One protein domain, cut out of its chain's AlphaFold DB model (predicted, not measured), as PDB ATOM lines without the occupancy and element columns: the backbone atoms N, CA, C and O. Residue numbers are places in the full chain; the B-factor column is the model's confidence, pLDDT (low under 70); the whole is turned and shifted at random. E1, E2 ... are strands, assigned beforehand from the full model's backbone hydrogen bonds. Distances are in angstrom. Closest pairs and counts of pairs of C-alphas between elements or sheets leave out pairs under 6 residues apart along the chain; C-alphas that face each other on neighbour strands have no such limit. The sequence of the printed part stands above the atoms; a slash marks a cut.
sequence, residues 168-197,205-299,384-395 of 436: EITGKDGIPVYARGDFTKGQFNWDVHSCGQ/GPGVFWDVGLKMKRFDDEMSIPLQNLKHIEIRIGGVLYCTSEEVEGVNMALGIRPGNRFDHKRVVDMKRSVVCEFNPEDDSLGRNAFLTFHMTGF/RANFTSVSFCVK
ATOM      1  N   GLU A 168      42.310  45.365 -22.348       95.06
ATOM      2  CA  GLU A 168      43.204  44.355 -22.908       95.06
ATOM      3  C   GLU A 168      42.387  43.254 -23.578       95.06
ATOM      4  O   GLU A 168      41.399  42.778 -23.024       95.06
ATOM      5  N   ILE A 169      42.816  42.859 -24.776       93.69
ATOM      6  CA  ILE A 169      42.341  41.647 -25.441       93.69
ATOM      7  C   ILE A 169      43.387  40.578 -25.182       93.69
ATOM      8  O   ILE A 169      44.555  40.759 -25.547       93.69
ATOM      9  N   THR A 170      42.991  39.495 -24.531       93.75
ATOM     10  CA  THR A 170      43.910  38.458 -24.067       93.75
ATOM     11  C   THR A 170      43.476  37.069 -24.511       93.75
ATOM     12  O   THR A 170      42.343  36.857 -24.940       93.75
ATOM     13  N   GLY A 171      44.414  36.128 -24.446       89.25
ATOM     14  CA  GLY A 171      44.120  34.702 -24.475       89.25
ATOM     15  C   GLY A 171      43.540  34.232 -23.147       89.25
ATOM     16  O   GLY A 171      43.222  35.039 -22.269       89.25
ATOM     17  N   LYS A 172      43.443  32.911 -23.017       88.62
ATOM     18  CA  LYS A 172      42.979  32.245 -21.804       88.62
ATOM     19  C   LYS A 172      43.822  32.651 -20.589       88.62
ATOM     20  O   LYS A 172      45.042  32.783 -20.690       88.62
ATOM     21  N   ASP A 173      43.168  32.868 -19.454       88.25
ATOM     22  CA  ASP A 173      43.789  33.249 -18.181       88.25
ATOM     23  C   ASP A 173      44.554  34.589 -18.249       88.25
ATOM     24  O   ASP A 173      45.446  34.868 -17.446       88.25
ATOM     25  N   GLY A 174      44.216  35.453 -19.212       87.81
ATOM     26  CA  GLY A 174      44.881  36.739 -19.417       87.81
ATOM     27  C   GLY A 174      46.171  36.679 -20.244       87.81
ATOM     28  O   GLY A 174      46.821  37.716 -20.423       87.81
ATOM     29  N   ILE A 175      46.567  35.509 -20.762       89.81
ATOM     30  CA  ILE A 175      47.851  35.319 -21.451       89.81
ATOM     31  C   ILE A 175      47.661  34.532 -22.764       89.81
ATOM     32  O   ILE A 175      46.998  33.501 -22.787       89.81
ATOM     33  N   PRO A 176      48.279  34.959 -23.881       90.00
ATOM     34  CA  PRO A 176      49.052  36.189 -24.055       90.00
ATOM     35  C   PRO A 176      48.149  37.425 -24.187       90.00
ATOM     36  O   PRO A 176      46.967  37.328 -24.498       90.00
ATOM     37  N   VAL A 177      48.725  38.615 -23.996       92.31
ATOM     38  CA  VAL A 177      48.044  39.883 -24.306       92.31
ATOM     39  C   VAL A 177      48.204  40.189 -25.792       92.31
ATOM     40  O   VAL A 177      49.320  40.448 -26.246       92.31
ATOM     41  N   TYR A 178      47.098  40.184 -26.528       92.12
ATOM     42  CA  TYR A 178      47.036  40.391 -27.973       92.12
ATOM     43  C   TYR A 178      46.993  41.870 -28.360       92.12
ATOM     44  O   TYR A 178      47.715  42.305 -29.257       92.12
ATOM     45  N   ALA A 179      46.167  42.661 -27.676       93.69
ATOM     46  CA  ALA A 179      46.007  44.084 -27.956       93.69
ATOM     47  C   ALA A 179      45.680  44.873 -26.687       93.69
ATOM     48  O   ALA A 179      45.177  44.319 -25.710       93.69
ATOM     49  N   ARG A 180      45.985  46.175 -26.702       95.31
ATOM     50  CA  ARG A 180      45.767  47.091 -25.576       95.31
ATOM     51  C   ARG A 180      45.121  48.391 -26.028       95.31
ATOM     52  O   ARG A 180      45.577  48.992 -26.994       95.31
ATOM     53  N   GLY A 181      44.137  48.858 -25.282       93.56
ATOM     54  CA  GLY A 181      43.486  50.152 -25.443       93.56
ATOM     55  C   GLY A 181      43.390  50.902 -24.118       93.56
ATOM     56  O   GLY A 181      43.772  50.395 -23.060       93.56
ATOM     57  N   ASP A 182      42.888  52.131 -24.183       90.69
ATOM     58  CA  ASP A 182      42.637  52.974 -23.014       90.69
ATOM     59  C   ASP A 182      41.357  53.783 -23.242       90.69
ATOM     60  O   ASP A 182      41.231  54.457 -24.268       90.69
ATOM     61  N   PHE A 183      40.428  53.741 -22.283       86.50
ATOM     62  CA  PHE A 183      39.169  54.491 -22.350       86.50
ATOM     63  C   PHE A 183      39.376  55.998 -22.549       86.50
ATOM     64  O   PHE A 183      38.560  56.635 -23.206       86.50
ATOM     65  N   THR A 184      40.477  56.574 -22.055       84.12
ATOM     66  CA  THR A 184      40.789  58.011 -22.224       84.12
ATOM     67  C   THR A 184      41.028  58.424 -23.672       84.12
ATOM     68  O   THR A 184      40.887  59.598 -23.998       84.12
ATOM     69  N   LYS A 185      41.393  57.470 -24.535       87.31
ATOM     70  CA  LYS A 185      41.568  57.671 -25.980       87.31
ATOM     71  C   LYS A 185      40.366  57.188 -26.785       87.31
ATOM     72  O   LYS A 185      40.370  57.313 -28.007       87.31
ATOM     73  N   GLY A 186      39.396  56.570 -26.117       82.56
ATOM     74  CA  GLY A 186      38.180  56.105 -26.755       82.56
ATOM     75  C   GLY A 186      37.257  57.266 -27.105       82.56
ATOM     76  O   GLY A 186      37.357  58.353 -26.536       82.56
ATOM     77  N   GLN A 187      36.347  57.015 -28.034       81.19
ATOM     78  CA  GLN A 187      35.352  57.979 -28.481       81.19
ATOM     79  C   GLN A 187      33.958  57.463 -28.139       81.19
ATOM     80  O   GLN A 187      33.662  56.275 -28.277       81.19
ATOM     81  N   PHE A 188      33.096  58.365 -27.679       76.19
ATOM     82  CA  PHE A 188      31.681  58.059 -27.544       76.19
ATOM     83  C   PHE A 188      31.047  58.076 -28.919       76.19
ATOM     84  O   PHE A 188      31.162  59.066 -29.640       76.19
ATOM     85  N   ASN A 189      30.364  56.998 -29.261       65.38
ATOM     86  CA  ASN A 189      29.684  56.887 -30.529       65.38
ATOM     87  C   ASN A 189      28.212  56.563 -30.270       65.38
ATOM     88  O   ASN A 189      27.870  55.562 -29.635       65.38
ATOM     89  N   TRP A 190      27.362  57.493 -30.690       61.28
ATOM     90  CA  TRP A 190      25.920  57.445 -30.478       61.28
ATOM     91  C   TRP A 190      25.215  56.672 -31.607       61.28
ATOM     92  O   TRP A 190      24.089  56.229 -31.409       61.28
ATOM     93  N   ASP A 191      25.902  56.431 -32.733       54.53
ATOM     94  CA  ASP A 191      25.306  55.947 -33.989       54.53
ATOM     95  C   ASP A 191      25.635  54.485 -34.342       54.53
ATOM     96  O   ASP A 191      25.211  53.990 -35.384       54.53
ATOM     97  N   VAL A 192      26.412  53.765 -33.522       51.44
ATOM     98  CA  VAL A 192      27.124  52.550 -33.989       51.44
ATOM     99  C   VAL A 192      26.206  51.406 -34.430       51.44
ATOM    100  O   VAL A 192      26.637  50.591 -35.244       51.44
ATOM    101  N   HIS A 193      24.958  51.330 -33.957       51.56
ATOM    102  CA  HIS A 193      24.107  50.159 -34.208       51.56
ATOM    103  C   HIS A 193      22.632  50.462 -34.515       51.56
ATOM    104  O   HIS A 193      21.777  49.613 -34.292       51.56
ATOM    105  N   SER A 194      22.311  51.611 -35.118       44.34
ATOM    106  CA  SER A 194      20.969  51.834 -35.707       44.34
ATOM    107  C   SER A 194      20.698  50.951 -36.937       44.34
ATOM    108  O   SER A 194      19.588  50.905 -37.460       44.34
ATOM    109  N   CYS A 195      21.710  50.235 -37.425       38.47
ATOM    110  CA  CYS A 195      21.648  49.356 -38.582       38.47
ATOM    111  C   CYS A 195      21.348  47.905 -38.176       38.47
ATOM    112  O   CYS A 195      22.204  47.033 -38.300       38.47
ATOM    113  N   GLY A 196      20.125  47.646 -37.707       43.25
ATOM    114  CA  GLY A 196      19.636  46.269 -37.614       43.25
ATOM    115  C   GLY A 196      18.579  45.968 -36.561       43.25
ATOM    116  O   GLY A 196      18.682  44.924 -35.938       43.25
ATOM    117  N   GLN A 197      17.563  46.810 -36.373       38.91
ATOM    118  CA  GLN A 197      16.276  46.333 -35.858       38.91
ATOM    119  C   GLN A 197      15.154  47.040 -36.612       38.91
ATOM    120  O   GLN A 197      14.910  48.232 -36.434       38.91
ATOM    121  N   GLY A 205      16.252  52.533 -25.094       44.03
ATOM    122  CA  GLY A 205      16.688  53.654 -25.940       44.03
ATOM    123  C   GLY A 205      18.115  53.482 -26.493       44.03
ATOM    124  O   GLY A 205      18.873  52.686 -25.923       44.03
ATOM    125  N   PRO A 206      18.485  54.239 -27.547       52.62
ATOM    126  CA  PRO A 206      19.727  54.067 -28.301       52.62
ATOM    127  C   PRO A 206      20.913  53.892 -27.353       52.62
ATOM    128  O   PRO A 206      21.188  54.733 -26.488       52.62
ATOM    129  N   GLY A 207      21.561  52.732 -27.443       56.53
ATOM    130  CA  GLY A 207      22.699  52.406 -26.601       56.53
ATOM    131  C   GLY A 207      23.849  53.347 -26.932       56.53
ATOM    132  O   GLY A 207      24.370  53.313 -28.038       56.53
ATOM    133  N   VAL A 208      24.263  54.184 -25.978       67.50
ATOM    134  CA  VAL A 208      25.512  54.939 -26.122       67.50
ATOM    135  C   VAL A 208      26.659  53.943 -25.997       67.50
ATOM    136  O   VAL A 208      26.791  53.272 -24.964       67.50
ATOM    137  N   PHE A 209      27.487  53.859 -27.034       77.88
ATOM    138  CA  PHE A 209      28.675  53.019 -27.044       77.88
ATOM    139  C   PHE A 209      29.927  53.852 -26.786       77.88
ATOM    140  O   PHE A 209      30.046  54.997 -27.220       77.88
ATOM    141  N   TRP A 210      30.876  53.261 -26.067       85.00
ATOM    142  CA  TRP A 210      32.225  53.790 -25.927       85.00
ATOM    143  C   TRP A 210      33.167  52.913 -26.740       85.00
ATOM    144  O   TRP A 210      33.446  51.785 -26.338       85.00
ATOM    145  N   ASP A 211      33.641  53.425 -27.874       87.00
ATOM    146  CA  ASP A 211      34.587  52.732 -28.747       87.00
ATOM    147  C   ASP A 211      36.019  53.003 -28.284       87.00
ATOM    148  O   ASP A 211      36.455  54.153 -28.181       87.00
ATOM    149  N   VAL A 212      36.752  51.944 -27.962       89.69
ATOM    150  CA  VAL A 212      38.135  52.014 -27.497       89.69
ATOM    151  C   VAL A 212      39.045  51.483 -28.590       89.69
ATOM    152  O   VAL A 212      39.072  50.284 -28.869       89.69
ATOM    153  N   GLY A 213      39.851  52.374 -29.170       89.88
ATOM    154  CA  GLY A 213      40.902  51.995 -30.109       89.88
ATOM    155  C   GLY A 213      41.935  51.072 -29.456       89.88
ATOM    156  O   GLY A 213      42.444  51.343 -28.364       89.88
ATOM    157  N   LEU A 214      42.260  49.984 -30.145       92.50
ATOM    158  CA  LEU A 214      43.202  48.966 -29.710       92.50
ATOM    159  C   LEU A 214      44.517  49.091 -30.479       92.50
ATOM    160  O   LEU A 214      44.558  49.265 -31.695       92.50
ATOM    161  N   LYS A 215      45.623  48.963 -29.752       92.31
ATOM    162  CA  LYS A 215      46.969  48.835 -30.298       92.31
ATOM    163  C   LYS A 215      47.434  47.397 -30.134       92.31
ATOM    164  O   LYS A 215      47.563  46.904 -29.011       92.31
ATOM    165  N   MET A 216      47.722  46.747 -31.256       92.00
ATOM    166  CA  MET A 216      48.261  45.390 -31.278       92.00
ATOM    167  C   MET A 216      49.601  45.306 -30.544       92.00
ATOM    168  O   MET A 216      50.474  46.167 -30.702       92.00
ATOM    169  N   LYS A 217      49.771  44.239 -29.762       89.69
ATOM    170  CA  LYS A 217      51.081  43.814 -29.277       89.69
ATOM    171  C   LYS A 217      51.738  42.993 -30.386       89.69
ATOM    172  O   LYS A 217      51.075  42.179 -31.020       89.69
ATOM    173  N   ARG A 218      53.033  43.212 -30.624       83.06
ATOM    174  CA  ARG A 218      53.782  42.385 -31.577       83.06
ATOM    175  C   ARG A 218      53.775  40.936 -31.108       83.06
ATOM    176  O   ARG A 218      54.084  40.671 -29.944       83.06
ATOM    177  N   PHE A 219      53.426  40.043 -32.022       73.00
ATOM    178  CA  PHE A 219      53.466  38.602 -31.841       73.00
ATOM    179  C   PHE A 219      54.323  38.051 -32.980       73.00
ATOM    180  O   PHE A 219      53.970  38.250 -34.138       73.00
ATOM    181  N   ASP A 220      55.471  37.452 -32.658       74.12
ATOM    182  CA  ASP A 220      56.442  36.942 -33.641       74.12
ATOM    183  C   ASP A 220      56.820  37.969 -34.731       74.12
ATOM    184  O   ASP A 220      56.767  37.685 -35.921       74.12
ATOM    185  N   ASP A 221      57.134  39.206 -34.320       75.25
ATOM    186  CA  ASP A 221      57.439  40.366 -35.186       75.25
ATOM    187  C   ASP A 221      56.328  40.818 -36.151       75.25
ATOM    188  O   ASP A 221      56.469  41.825 -36.851       75.25
ATOM    189  N   GLU A 222      55.166  40.175 -36.100       78.50
ATOM    190  CA  GLU A 222      54.002  40.530 -36.891       78.50
ATOM    191  C   GLU A 222      52.959  41.311 -36.076       78.50
ATOM    192  O   GLU A 222      52.778  41.139 -34.867       78.50
ATOM    193  N   MET A 223      52.226  42.192 -36.764       83.69
ATOM    194  CA  MET A 223      51.097  42.957 -36.209       83.69
ATOM    195  C   MET A 223      49.760  42.247 -36.482       83.69
ATOM    196  O   MET A 223      48.744  42.892 -36.743       83.69
ATOM    197  N   SER A 224      49.767  40.913 -36.495       87.06
ATOM    198  CA  SER A 224      48.582  40.091 -36.740       87.06
ATOM    199  C   SER A 224      48.702  38.720 -36.076       87.06
ATOM    200  O   SER A 224      49.791  38.153 -35.969       87.06
ATOM    201  N   ILE A 225      47.570  38.175 -35.640       87.44
ATOM    202  CA  ILE A 225      47.505  36.931 -34.871       87.44
ATOM    203  C   ILE A 225      46.826  35.859 -35.719       87.44
ATOM    204  O   ILE A 225      45.727  36.107 -36.219       87.44
ATOM    205  N   PRO A 226      47.421  34.667 -35.878       85.88
ATOM    206  CA  PRO A 226      46.757  33.555 -36.546       85.88
ATOM    207  C   PRO A 226      45.407  33.243 -35.891       85.88
ATOM    208  O   PRO A 226      45.330  33.069 -34.673       85.88
ATOM    209  N   LEU A 227      44.337  33.111 -36.681       81.25
ATOM    210  CA  LEU A 227      42.994  32.828 -36.151       81.25
ATOM    211  C   LEU A 227      42.928  31.539 -35.331       81.25
ATOM    212  O   LEU A 227      42.084  31.406 -34.448       81.25
ATOM    213  N   GLN A 228      43.797  30.570 -35.608       78.25
ATOM    214  CA  GLN A 228      43.887  29.331 -34.834       78.25
ATOM    215  C   GLN A 228      44.250  29.565 -33.356       78.25
ATOM    216  O   GLN A 228      43.835  28.776 -32.509       78.25
ATOM    217  N   ASN A 229      44.949  30.662 -33.046       80.56
ATOM    218  CA  ASN A 229      45.320  31.048 -31.680       80.56
ATOM    219  C   ASN A 229      44.182  31.809 -30.973       80.56
ATOM    220  O   ASN A 229      44.202  31.982 -29.758       80.56
ATOM    221  N   LEU A 230      43.157  32.225 -31.720       80.50
ATOM    222  CA  LEU A 230      41.998  32.976 -31.242       80.50
ATOM    223  C   LEU A 230      40.804  32.053 -30.968       80.50
ATOM    224  O   LEU A 230      39.694  32.273 -31.452       80.50
ATOM    225  N   LYS A 231      41.040  30.939 -30.272       77.06
ATOM    226  CA  LYS A 231      39.957  30.047 -29.818       77.06
ATOM    227  C   LYS A 231      39.283  30.564 -28.550       77.06
ATOM    228  O   LYS A 231      38.073  30.453 -28.432       77.06
ATOM    229  N   HIS A 232      40.080  31.152 -27.662       83.19
ATOM    230  CA  HIS A 232      39.652  31.676 -26.372       83.19
ATOM    231  C   HIS A 232      40.108  33.126 -26.295       83.19
ATOM    232  O   HIS A 232      41.305  33.394 -26.170       83.19
ATOM    233  N   ILE A 233      39.162  34.044 -26.475       89.19
ATOM    234  CA  ILE A 233      39.408  35.478 -26.360       89.19
ATOM    235  C   ILE A 233      38.746  35.958 -25.082       89.19
ATOM    236  O   ILE A 233      37.560  35.729 -24.864       89.19
ATOM    237  N   GLU A 234      39.517  36.680 -24.288       90.81
ATOM    238  CA  GLU A 234      39.053  37.380 -23.103       90.81
ATOM    239  C   GLU A 234      39.178  38.888 -23.328       90.81
ATOM    240  O   GLU A 234      40.212  39.386 -23.786       90.81
ATOM    241  N   ILE A 235      38.127  39.626 -22.983       90.62
ATOM    242  CA  ILE A 235      38.145  41.085 -22.912       90.62
ATOM    243  C   ILE A 235      38.298  41.453 -21.441       90.62
ATOM    244  O   ILE A 235      37.479  41.066 -20.605       90.62
ATOM    245  N   ARG A 236      39.359  42.189 -21.112       91.44
ATOM    246  CA  ARG A 236      39.685  42.586 -19.737       91.44
ATOM    247  C   ARG A 236      39.689  44.098 -19.583       91.44
ATOM    248  O   ARG A 236      40.238  44.815 -20.418       91.44
ATOM    249  N   ILE A 237      39.121  44.579 -18.479       90.25
ATOM    250  CA  ILE A 237      39.123  45.992 -18.088       90.25
ATOM    251  C   ILE A 237      39.900  46.119 -16.781       90.25
ATOM    252  O   ILE A 237      39.545  45.525 -15.768       90.25
ATOM    253  N   GLY A 238      41.008  46.855 -16.813       87.19
ATOM    254  CA  GLY A 238      41.916  46.993 -15.675       87.19
ATOM    255  C   GLY A 238      42.462  45.684 -15.118       87.19
ATOM    256  O   GLY A 238      42.741  45.604 -13.927       87.19
ATOM    257  N   GLY A 239      42.609  44.670 -15.974       85.06
ATOM    258  CA  GLY A 239      43.057  43.325 -15.606       85.06
ATOM    259  C   GLY A 239      41.935  42.383 -15.157       85.06
ATOM    260  O   GLY A 239      42.148  41.171 -15.117       85.06
ATOM    261  N   VAL A 240      40.732  42.901 -14.893       86.12
ATOM    262  CA  VAL A 240      39.558  42.103 -14.514       86.12
ATOM    263  C   VAL A 240      38.867  41.574 -15.769       86.12
ATOM    264  O   VAL A 240      38.674  42.323 -16.727       86.12
ATOM    265  N   LEU A 241      38.487  40.293 -15.764       87.25
ATOM    266  CA  LEU A 241      37.717  39.677 -16.847       87.25
ATOM    267  C   LEU A 241      36.343  40.341 -16.967       87.25
ATOM    268  O   LEU A 241      35.580  40.403 -16.001       87.25
ATOM    269  N   TYR A 242      36.052  40.867 -18.154       85.62
ATOM    270  CA  TYR A 242      34.775  41.494 -18.469       85.62
ATOM    271  C   TYR A 242      33.843  40.509 -19.181       85.62
ATOM    272  O   TYR A 242      32.730  40.285 -18.705       85.62
ATOM    273  N   CYS A 243      34.316  39.907 -20.274       85.38
ATOM    274  CA  CYS A 243      33.644  38.816 -20.978       85.38
ATOM    275  C   CYS A 243      34.667  37.909 -21.674       85.38
ATOM    276  O   CYS A 243      35.803  38.317 -21.948       85.38
ATOM    277  N   THR A 244      34.259  36.676 -21.962       86.00
ATOM    278  CA  THR A 244      35.054  35.685 -22.694       86.00
ATOM    279  C   THR A 244      34.207  35.006 -23.759       86.00
ATOM    280  O   THR A 244      32.990  34.902 -23.627       86.00
ATOM    281  N   SER A 245      34.852  34.519 -24.817       81.12
ATOM    282  CA  SER A 245      34.190  33.736 -25.864       81.12
ATOM    283  C   SER A 245      33.659  32.383 -25.374       81.12
ATOM    284  O   SER A 245      32.929  31.740 -26.114       81.12
ATOM    285  N   GLU A 246      34.048  31.923 -24.178       74.44
ATOM    286  CA  GLU A 246      33.519  30.693 -23.556       74.44
ATOM    287  C   GLU A 246      32.180  30.902 -22.828       74.44
ATOM    288  O   GLU A 246      31.397  29.966 -22.731       74.44
ATOM    289  N   GLU A 247      31.919  32.108 -22.315       63.50
ATOM    290  CA  GLU A 247      30.697  32.451 -21.561       63.50
ATOM    291  C   GLU A 247      29.525  32.824 -22.486       63.50
ATOM    292  O   GLU A 247      28.394  32.949 -22.029       63.50
ATOM    293  N   VAL A 248      29.798  33.040 -23.775       61.19
ATOM    294  CA  VAL A 248      28.810  33.447 -24.777       61.19
ATOM    295  C   VAL A 248      28.481  32.234 -25.639       61.19
ATOM    296  O   VAL A 248      29.291  31.823 -26.477       61.19
ATOM    297  N   GLU A 249      27.306  31.646 -25.424       50.81
ATOM    298  CA  GLU A 249      26.804  30.567 -26.272       50.81
ATOM    299  C   GLU A 249      26.465  31.156 -27.650       50.81
ATOM    300  O   GLU A 249      25.556  31.960 -27.806       50.81
ATOM    301  N   GLY A 250      27.291  30.841 -28.654       48.66
ATOM    302  CA  GLY A 250      27.170  31.430 -29.989       48.66
ATOM    303  C   GLY A 250      27.643  32.888 -30.058       48.66
ATOM    304  O   GLY A 250      26.853  33.824 -30.056       48.66
ATOM    305  N   VAL A 251      28.955  33.109 -30.212       52.69
ATOM    306  CA  VAL A 251      29.475  34.435 -30.592       52.69
ATOM    307  C   VAL A 251      28.966  34.767 -31.996       52.69
ATOM    308  O   VAL A 251      29.487  34.253 -32.992       52.69
ATOM    309  N   ASN A 252      27.955  35.631 -32.082       50.66
ATOM    310  CA  ASN A 252      27.439  36.121 -33.352       50.66
ATOM    311  C   ASN A 252      28.526  36.959 -34.037       50.66
ATOM    312  O   ASN A 252      28.927  38.034 -33.581       50.66
ATOM    313  N   MET A 253      29.057  36.420 -35.133       51.41
ATOM    314  CA  MET A 253      30.059  37.087 -35.954       51.41
ATOM    315  C   MET A 253      29.372  37.758 -37.137       51.41
ATOM    316  O   MET A 253      28.958  37.095 -38.088       51.41
ATOM    317  N   ALA A 254      29.308  39.085 -37.114       47.28
ATOM    318  CA  ALA A 254      28.878  39.864 -38.262       47.28
ATOM    319  C   ALA A 254      30.089  40.155 -39.162       47.28
ATOM    320  O   ALA A 254      30.981  40.953 -38.845       47.28
ATOM    321  N   LEU A 255      30.120  39.506 -40.327       50.62
ATOM    322  CA  LEU A 255      31.053  39.822 -41.407       50.62
ATOM    323  C   LEU A 255      30.507  41.018 -42.195       50.62
ATOM    324  O   LEU A 255      29.828  40.870 -43.206       50.62
ATOM    325  N   GLY A 256      30.781  42.222 -41.701       43.88
ATOM    326  CA  GLY A 256      30.337  43.457 -42.338       43.88
ATOM    327  C   GLY A 256      31.316  43.972 -43.395       43.88
ATOM    328  O   GLY A 256      32.512  44.136 -43.146       43.88
ATOM    329  N   ILE A 257      30.804  44.363 -44.562       45.31
ATOM    330  CA  ILE A 257      31.520  45.305 -45.427       45.31
ATOM    331  C   ILE A 257      31.330  46.694 -44.802       45.31
ATOM    332  O   ILE A 257      30.374  47.391 -45.128       45.31
ATOM    333  N   ARG A 258      32.193  47.092 -43.853       42.31
ATOM    334  CA  ARG A 258      32.133  48.459 -43.303       42.31
ATOM    335  C   ARG A 258      32.304  49.494 -44.430       42.31
ATOM    336  O   ARG A 258      33.103  49.254 -45.343       42.31
ATOM    337  N   PRO A 259      31.632  50.657 -44.344       36.97
ATOM    338  CA  PRO A 259      31.923  51.804 -45.201       36.97
ATOM    339  C   PRO A 259      33.428  52.107 -45.158       36.97
ATOM    340  O   PRO A 259      34.008  52.221 -44.081       36.97
ATOM    341  N   GLY A 260      34.083  52.147 -46.320       40.66
ATOM    342  CA  GLY A 260      35.544  52.287 -46.431       40.66
ATOM    343  C   GLY A 260      36.298  50.998 -46.781       40.66
ATOM    344  O   GLY A 260      37.444  51.079 -47.225       40.66
ATOM    345  N   ASN A 261      35.662  49.821 -46.705       45.97
ATOM    346  CA  ASN A 261      36.176  48.620 -47.365       45.97
ATOM    347  C   ASN A 261      36.092  48.823 -48.884       45.97
ATOM    348  O   ASN A 261      35.074  48.529 -49.510       45.97
ATOM    349  N   ARG A 262      37.159  49.344 -49.496       45.69
ATOM    350  CA  ARG A 262      37.243  49.408 -50.955       45.69
ATOM    351  C   ARG A 262      37.386  47.987 -51.496       45.69
ATOM    352  O   ARG A 262      38.251  47.216 -51.070       45.69
ATOM    353  N   PHE A 263      36.517  47.636 -52.437       50.03
ATOM    354  CA  PHE A 263      36.741  46.489 -53.301       50.03
ATOM    355  C   PHE A 263      37.948  46.818 -54.164       50.03
ATOM    356  O   PHE A 263      37.852  47.567 -55.135       50.03
ATOM    357  N   ASP A 264      39.113  46.323 -53.761       47.81
ATOM    358  CA  ASP A 264      40.321  46.527 -54.540       47.81
ATOM    359  C   ASP A 264      40.248  45.622 -55.778       47.81
ATOM    360  O   ASP A 264      40.594  44.442 -55.758       47.81
ATOM    361  N   HIS A 265      39.678  46.158 -56.860       49.47
ATOM    362  CA  HIS A 265      39.674  45.519 -58.178       49.47
ATOM    363  C   HIS A 265      41.066  45.560 -58.825       49.47
ATOM    364  O   HIS A 265      41.346  44.817 -59.768       49.47
ATOM    365  N   LYS A 266      41.959  46.419 -58.314       50.28
ATOM    366  CA  LYS A 266      43.363  46.471 -58.714       50.28
ATOM    367  C   LYS A 266      44.118  45.372 -57.963       50.28
ATOM    368  O   LYS A 266      43.769  45.031 -56.844       50.28
ATOM    369  N   ARG A 267      45.133  44.781 -58.602       53.19
ATOM    370  CA  ARG A 267      45.880  43.557 -58.212       53.19
ATOM    371  C   ARG A 267      46.587  43.579 -56.830       53.19
ATOM    372  O   ARG A 267      47.502  42.782 -56.618       53.19
ATOM    373  N   VAL A 268      46.214  44.460 -55.906       52.94
ATOM    374  CA  VAL A 268      46.769  44.548 -54.554       52.94
ATOM    375  C   VAL A 268      46.438  43.275 -53.779       52.94
ATOM    376  O   VAL A 268      45.346  42.716 -53.867       52.94
ATOM    377  N   VAL A 269      47.449  42.754 -53.085       53.62
ATOM    378  CA  VAL A 269      47.462  41.373 -52.597       53.62
ATOM    379  C   VAL A 269      46.663  41.165 -51.316       53.62
ATOM    380  O   VAL A 269      46.274  40.036 -51.030       53.62
ATOM    381  N   ASP A 270      46.343  42.236 -50.598       53.84
ATOM    382  CA  ASP A 270      45.863  42.133 -49.228       53.84
ATOM    383  C   ASP A 270      44.368  42.470 -49.113       53.84
ATOM    384  O   ASP A 270      43.960  43.629 -49.020       53.84
ATOM    385  N   MET A 271      43.521  41.435 -49.140       60.91
ATOM    386  CA  MET A 271      42.080  41.570 -48.907       60.91
ATOM    387  C   MET A 271      41.802  41.688 -47.402       60.91
ATOM    388  O   MET A 271      41.335  40.739 -46.773       60.91
ATOM    389  N   LYS A 272      42.088  42.857 -46.816       68.12
ATOM    390  CA  LYS A 272      41.737  43.153 -45.416       68.12
ATOM    391  C   LYS A 272      40.234  43.360 -45.278       68.12
ATOM    392  O   LYS A 272      39.644  44.107 -46.064       68.12
ATOM    393  N   ARG A 273      39.595  42.723 -44.297       70.19
ATOM    394  CA  ARG A 273      38.152  42.870 -44.045       70.19
ATOM    395  C   ARG A 273      37.865  43.066 -42.570       70.19
ATOM    396  O   ARG A 273      38.335  42.288 -41.752       70.19
ATOM    397  N   SER A 274      37.102  44.102 -42.245       71.00
ATOM    398  CA  SER A 274      36.591  44.352 -40.895       71.00
ATOM    399  C   SER A 274      35.545  43.314 -40.508       71.00
ATOM    400  O   SER A 274      34.610  43.066 -41.260       71.00
ATOM    401  N   VAL A 275      35.693  42.746 -39.324       74.06
ATOM    402  CA  VAL A 275      34.782  41.782 -38.714       74.06
ATOM    403  C   VAL A 275      34.398  42.312 -37.351       74.06
ATOM    404  O   VAL A 275      35.245  42.863 -36.645       74.06
ATOM    405  N   VAL A 276      33.120  42.176 -37.015       74.31
ATOM    406  CA  VAL A 276      32.585  42.560 -35.713       74.31
ATOM    407  C   VAL A 276      32.076  41.297 -35.034       74.31
ATOM    408  O   VAL A 276      31.211  40.607 -35.569       74.31
ATOM    409  N   CYS A 277      32.639  40.986 -33.872       76.81
ATOM    410  CA  CYS A 277      32.128  39.946 -32.990       76.81
ATOM    411  C   CYS A 277      31.338  40.592 -31.867       76.81
ATOM    412  O   CYS A 277      31.865  41.454 -31.158       76.81
ATOM    413  N   GLU A 278      30.105  40.146 -31.692       79.69
ATOM    414  CA  GLU A 278      29.288  40.515 -30.550       79.69
ATOM    415  C   GLU A 278      29.522  39.534 -29.399       79.69
ATOM    416  O   GLU A 278      29.411  38.320 -29.557       79.69
ATOM    417  N   PHE A 279      29.861  40.078 -28.236       79.50
ATOM    418  CA  PHE A 279      29.885  39.367 -26.969       79.50
ATOM    419  C   PHE A 279      28.656  39.820 -26.191       79.50
ATOM    420  O   PHE A 279      28.695  40.871 -25.545       79.50
ATOM    421  N   ASN A 280      27.578  39.047 -26.305       71.94
ATOM    422  CA  ASN A 280      26.361  39.231 -25.530       71.94
ATOM    423  C   ASN A 280      26.071  37.932 -24.766       71.94
ATOM    424  O   ASN A 280      25.642  36.964 -25.392       71.94
ATOM    425  N   PRO A 281      26.378  37.838 -23.462       62.16
ATOM    426  CA  PRO A 281      25.940  36.685 -22.689       62.16
ATOM    427  C   PRO A 281      24.408  36.689 -22.657       62.16
ATOM    428  O   PRO A 281      23.822  37.723 -22.357       62.16
ATOM    429  N   GLU A 282      23.775  35.549 -22.947       57.56
ATOM    430  CA  GLU A 282      22.306  35.396 -23.031       57.56
ATOM    431  C   GLU A 282      21.554  35.900 -21.785       57.56
ATOM    432  O   GLU A 282      20.361  36.200 -21.829       57.56
ATOM    433  N   ASP A 283      22.263  36.034 -20.667       60.94
ATOM    434  CA  ASP A 283      21.768  36.646 -19.450       60.94
ATOM    435  C   ASP A 283      21.790  38.189 -19.558       60.94
ATOM    436  O   ASP A 283      22.651  38.883 -18.995       60.94
ATOM    437  N   ASP A 284      20.797  38.735 -20.274       57.59
ATOM    438  CA  ASP A 284      20.503  40.176 -20.418       57.59
ATOM    439  C   ASP A 284      20.483  40.921 -19.064       57.59
ATOM    440  O   ASP A 284      20.678  42.140 -18.999       57.59
ATOM    441  N   SER A 285      20.303  40.196 -17.953       56.16
ATOM    442  CA  SER A 285      20.340  40.725 -16.586       56.16
ATOM    443  C   SER A 285      21.693  41.344 -16.202       56.16
ATOM    444  O   SER A 285      21.745  42.312 -15.435       56.16
ATOM    445  N   LEU A 286      22.799  40.839 -16.760       56.38
ATOM    446  CA  LEU A 286      24.143  41.379 -16.536       56.38
ATOM    447  C   LEU A 286      24.475  42.515 -17.512       56.38
ATOM    448  O   LEU A 286      25.379  43.314 -17.237       56.38
ATOM    449  N   GLY A 287      23.755  42.580 -18.638       62.53
ATOM    450  CA  GLY A 287      23.874  43.590 -19.683       62.53
ATOM    451  C   GLY A 287      25.281  43.738 -20.256       62.53
ATOM    452  O   GLY A 287      25.629  44.845 -20.654       62.53
ATOM    453  N   ARG A 288      26.137  42.704 -20.217       70.69
ATOM    454  CA  ARG A 288      27.572  42.746 -20.579       70.69
ATOM    455  C   ARG A 288      27.808  42.703 -22.083       70.69
ATOM    456  O   ARG A 288      28.410  41.767 -22.586       70.69
ATOM    457  N   ASN A 289      27.421  43.773 -22.772       77.31
ATOM    458  CA  ASN A 289      27.509  43.816 -24.230       77.31
ATOM    459  C   ASN A 289      28.812  44.505 -24.644       77.31
ATOM    460  O   ASN A 289      29.073  45.660 -24.267       77.31
ATOM    461  N   ALA A 290      29.632  43.793 -25.414       83.31
ATOM    462  CA  ALA A 290      30.826  44.334 -26.052       83.31
ATOM    463  C   ALA A 290      30.910  43.900 -27.518       83.31
ATOM    464  O   ALA A 290      30.671  42.743 -27.850       83.31
ATOM    465  N   PHE A 291      31.314  44.822 -28.387       85.69
ATOM    466  CA  PHE A 291      31.537  44.566 -29.805       85.69
ATOM    467  C   PHE A 291      33.025  44.664 -30.105       85.69
ATOM    468  O   PHE A 291      33.614  45.743 -30.046       85.69
ATOM    469  N   LEU A 292      33.650  43.541 -30.435       86.69
ATOM    470  CA  LEU A 292      35.057  43.491 -30.809       86.69
ATOM    471  C   LEU A 292      35.193  43.638 -32.321       86.69
ATOM    472  O   LEU A 292      34.701  42.802 -33.075       86.69
ATOM    473  N   THR A 293      35.906  44.671 -32.761       85.69
ATOM    474  CA  THR A 293      36.212  44.895 -34.175       85.69
ATOM    475  C   THR A 293      37.655  44.495 -34.475       85.69
ATOM    476  O   THR A 293      38.596  44.929 -33.803       85.69
ATOM    477  N   PHE A 294      37.849  43.694 -35.519       84.56
ATOM    478  CA  PHE A 294      39.175  43.349 -36.029       84.56
ATOM    479  C   PHE A 294      39.187  43.224 -37.544       84.56
ATOM    480  O   PHE A 294      38.179  42.920 -38.170       84.56
ATOM    481  N   HIS A 295      40.350  43.428 -38.149       84.75
ATOM    482  CA  HIS A 295      40.570  43.133 -39.553       84.75
ATOM    483  C   HIS A 295      41.110  41.721 -39.724       84.75
ATOM    484  O   HIS A 295      42.129  41.365 -39.139       84.75
ATOM    485  N   MET A 296      40.466  40.933 -40.570       81.12
ATOM    486  CA  MET A 296      40.986  39.657 -41.035       81.12
ATOM    487  C   MET A 296      41.754  39.832 -42.345       81.12
ATOM    488  O   MET A 296      41.371  40.629 -43.203       81.12
ATOM    489  N   THR A 297      42.825  39.061 -42.485       80.06
ATOM    490  CA  THR A 297      43.725  39.000 -43.647       80.06
ATOM    491  C   THR A 297      44.020  37.538 -43.987       80.06
ATOM    492  O   THR A 297      43.701  36.654 -43.189       80.06
ATOM    493  N   GLY A 298      44.605  37.268 -45.159       74.94
ATOM    494  CA  GLY A 298      44.996  35.903 -45.548       74.94
ATOM    495  C   GLY A 298      43.831  35.003 -45.979       74.94
ATOM    496  O   GLY A 298      43.869  33.791 -45.782       74.94
ATOM    497  N   PHE A 299      42.765  35.583 -46.540       70.81
ATOM    498  CA  PHE A 299      41.685  34.802 -47.146       70.81
ATOM    499  C   PHE A 299      42.083  34.262 -48.528       70.81
ATOM    500  O   PHE A 299      42.626  35.024 -49.337       70.81
ATOM    501  N   ARG A 384      44.767  35.570 -40.580       85.56
ATOM    502  CA  ARG A 384      45.257  36.333 -39.429       85.56
ATOM    503  C   ARG A 384      44.313  37.476 -39.100       85.56
ATOM    504  O   ARG A 384      43.726  38.074 -39.999       85.56
ATOM    505  N   ALA A 385      44.188  37.785 -37.817       87.56
ATOM    506  CA  ALA A 385      43.363  38.855 -37.283       87.56
ATOM    507  C   ALA A 385      44.220  39.992 -36.713       87.56
ATOM    508  O   ALA A 385      45.269  39.769 -36.105       87.56
ATOM    509  N   ASN A 386      43.746  41.216 -36.888       89.75
ATOM    510  CA  ASN A 386      44.331  42.438 -36.360       89.75
ATOM    511  C   ASN A 386      43.236  43.221 -35.626       89.75
ATOM    512  O   ASN A 386      42.351  43.787 -36.264       89.75
ATOM    513  N   PHE A 387      43.269  43.206 -34.293       89.50
ATOM    514  CA  PHE A 387      42.293  43.903 -33.457       89.50
ATOM    515  C   PHE A 387      42.435  45.415 -33.596       89.50
ATOM    516  O   PHE A 387      43.519  45.963 -33.401       89.50
ATOM    517  N   THR A 388      41.325  46.088 -33.894       88.69
ATOM    518  CA  THR A 388      41.318  47.534 -34.132       88.69
ATOM    519  C   THR A 388      40.636  48.304 -33.033       88.69
ATOM    520  O   THR A 388      41.137  49.347 -32.625       88.69
ATOM    521  N   SER A 389      39.491  47.822 -32.560       90.00
ATOM    522  CA  SER A 389      38.744  48.511 -31.521       90.00
ATOM    523  C   SER A 389      37.791  47.574 -30.796       90.00
ATOM    524  O   SER A 389      37.484  46.480 -31.276       90.00
ATOM    525  N   VAL A 390      37.347  47.994 -29.620       90.12
ATOM    526  CA  VAL A 390      36.300  47.320 -28.860       90.12
ATOM    527  C   VAL A 390      35.326  48.362 -28.337       90.12
ATOM    528  O   VAL A 390      35.721  49.306 -27.652       90.12
ATOM    529  N   SER A 391      34.053  48.178 -28.665       88.56
ATOM    530  CA  SER A 391      32.973  49.059 -28.243       88.56
ATOM    531  C   SER A 391      32.233  48.449 -27.072       88.56
ATOM    532  O   SER A 391      31.804  47.300 -27.132       88.56
ATOM    533  N   PHE A 392      32.036  49.232 -26.020       86.56
ATOM    534  CA  PHE A 392      31.282  48.806 -24.849       86.56
ATOM    535  C   PHE A 392      29.977  49.575 -24.740       86.56
ATOM    536  O   PHE A 392      29.960  50.796 -24.908       86.56
ATOM    537  N   CYS A 393      28.893  48.890 -24.380       81.31
ATOM    538  CA  CYS A 393      27.679  49.582 -23.968       81.31
ATOM    539  C   CYS A 393      27.955  50.357 -22.665       81.31
ATOM    540  O   CYS A 393      28.347  49.778 -21.649       81.31
ATOM    541  N   VAL A 394      27.740  51.676 -22.657       74.75
ATOM    542  CA  VAL A 394      28.044  52.524 -21.486       74.75
ATOM    543  C   VAL A 394      27.228  52.111 -20.259       74.75
ATOM    544  O   VAL A 394      27.744  52.129 -19.137       74.75
ATOM    545  N   LYS A 395      25.964  51.708 -20.457       72.25
ATOM    546  CA  LYS A 395      25.108  51.193 -19.374       72.25
ATOM    547  C   LYS A 395      25.733  49.958 -18.727       72.25
ATOM    548  O   LYS A 395      25.780  49.868 -17.502       72.25
TER     549      LYS A 395
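Overview. This is residues 168 to 197, 205 to 299 and 384 to 395 of the 436 residues of the protein "Hypothetical protein" of Skeletonema marinoi (UniProt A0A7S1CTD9). Little regular structure is named, but one strongly twisted sheet curls into a nearly closed barrel, with E6 and E7 at its gap and E3 added beside E4. It is all strand: 137 residues printed, 54 in nine strands, E1 to E9, in a branched antiparallel sheet. It is compact, radius of gyration 15.1 A, spanning 48 by 35 by 31 A.

Arrangement. Start at E1, residues 168 to 170: its hairpin partner E2, 177 to 182, is on one side (N 169 to O 179, 2.9 A), E5, 234 to 237, on the other (N 168 to O 236, 2.9 A). E5 and E6, 240 to 244, form a hairpin (N 235 to O 243, 2.9 A). Beside E4, 209 to 216, E2 (N 180 to O 215, 2.9 A) and E3, 187 to 189 (N 187 to O 211, 2.9 A), lie on one side, E9, 384 to 393 (N 210 to O 392, 2.9 A), on the other. E8, 290 to 297, neighbours E9 (N 291 to O 391, 2.8 A) and its hairpin partner E7, 273 to 279 (N 275 to O 294, 2.7 A). The closest C-alphas of E6 and E7, Cys 243 and Phe 279, are 7.1 A apart.

Along the chain. Find C-alpha 168 at (43.204, 44.355, -22.908), where E1 begins. E9, 26.9 A long, bends by 54 degrees at residue 388 and ends at C-alpha 393, (27.679, 49.582, -23.968).

Size, cuts and confidence. The farthest C-alphas, Arg 267 and Ser 285, are 48.9 A apart. The printed part has two cuts: C-alphas 197 and 205 are 12.3 A apart across the first, and C-alphas 299 and 384 are 8.6 A apart across the second. The links E4 to E5 and E6 to E7 are long; pLDDT is under 70 in 46 residues, among them 247 to 272.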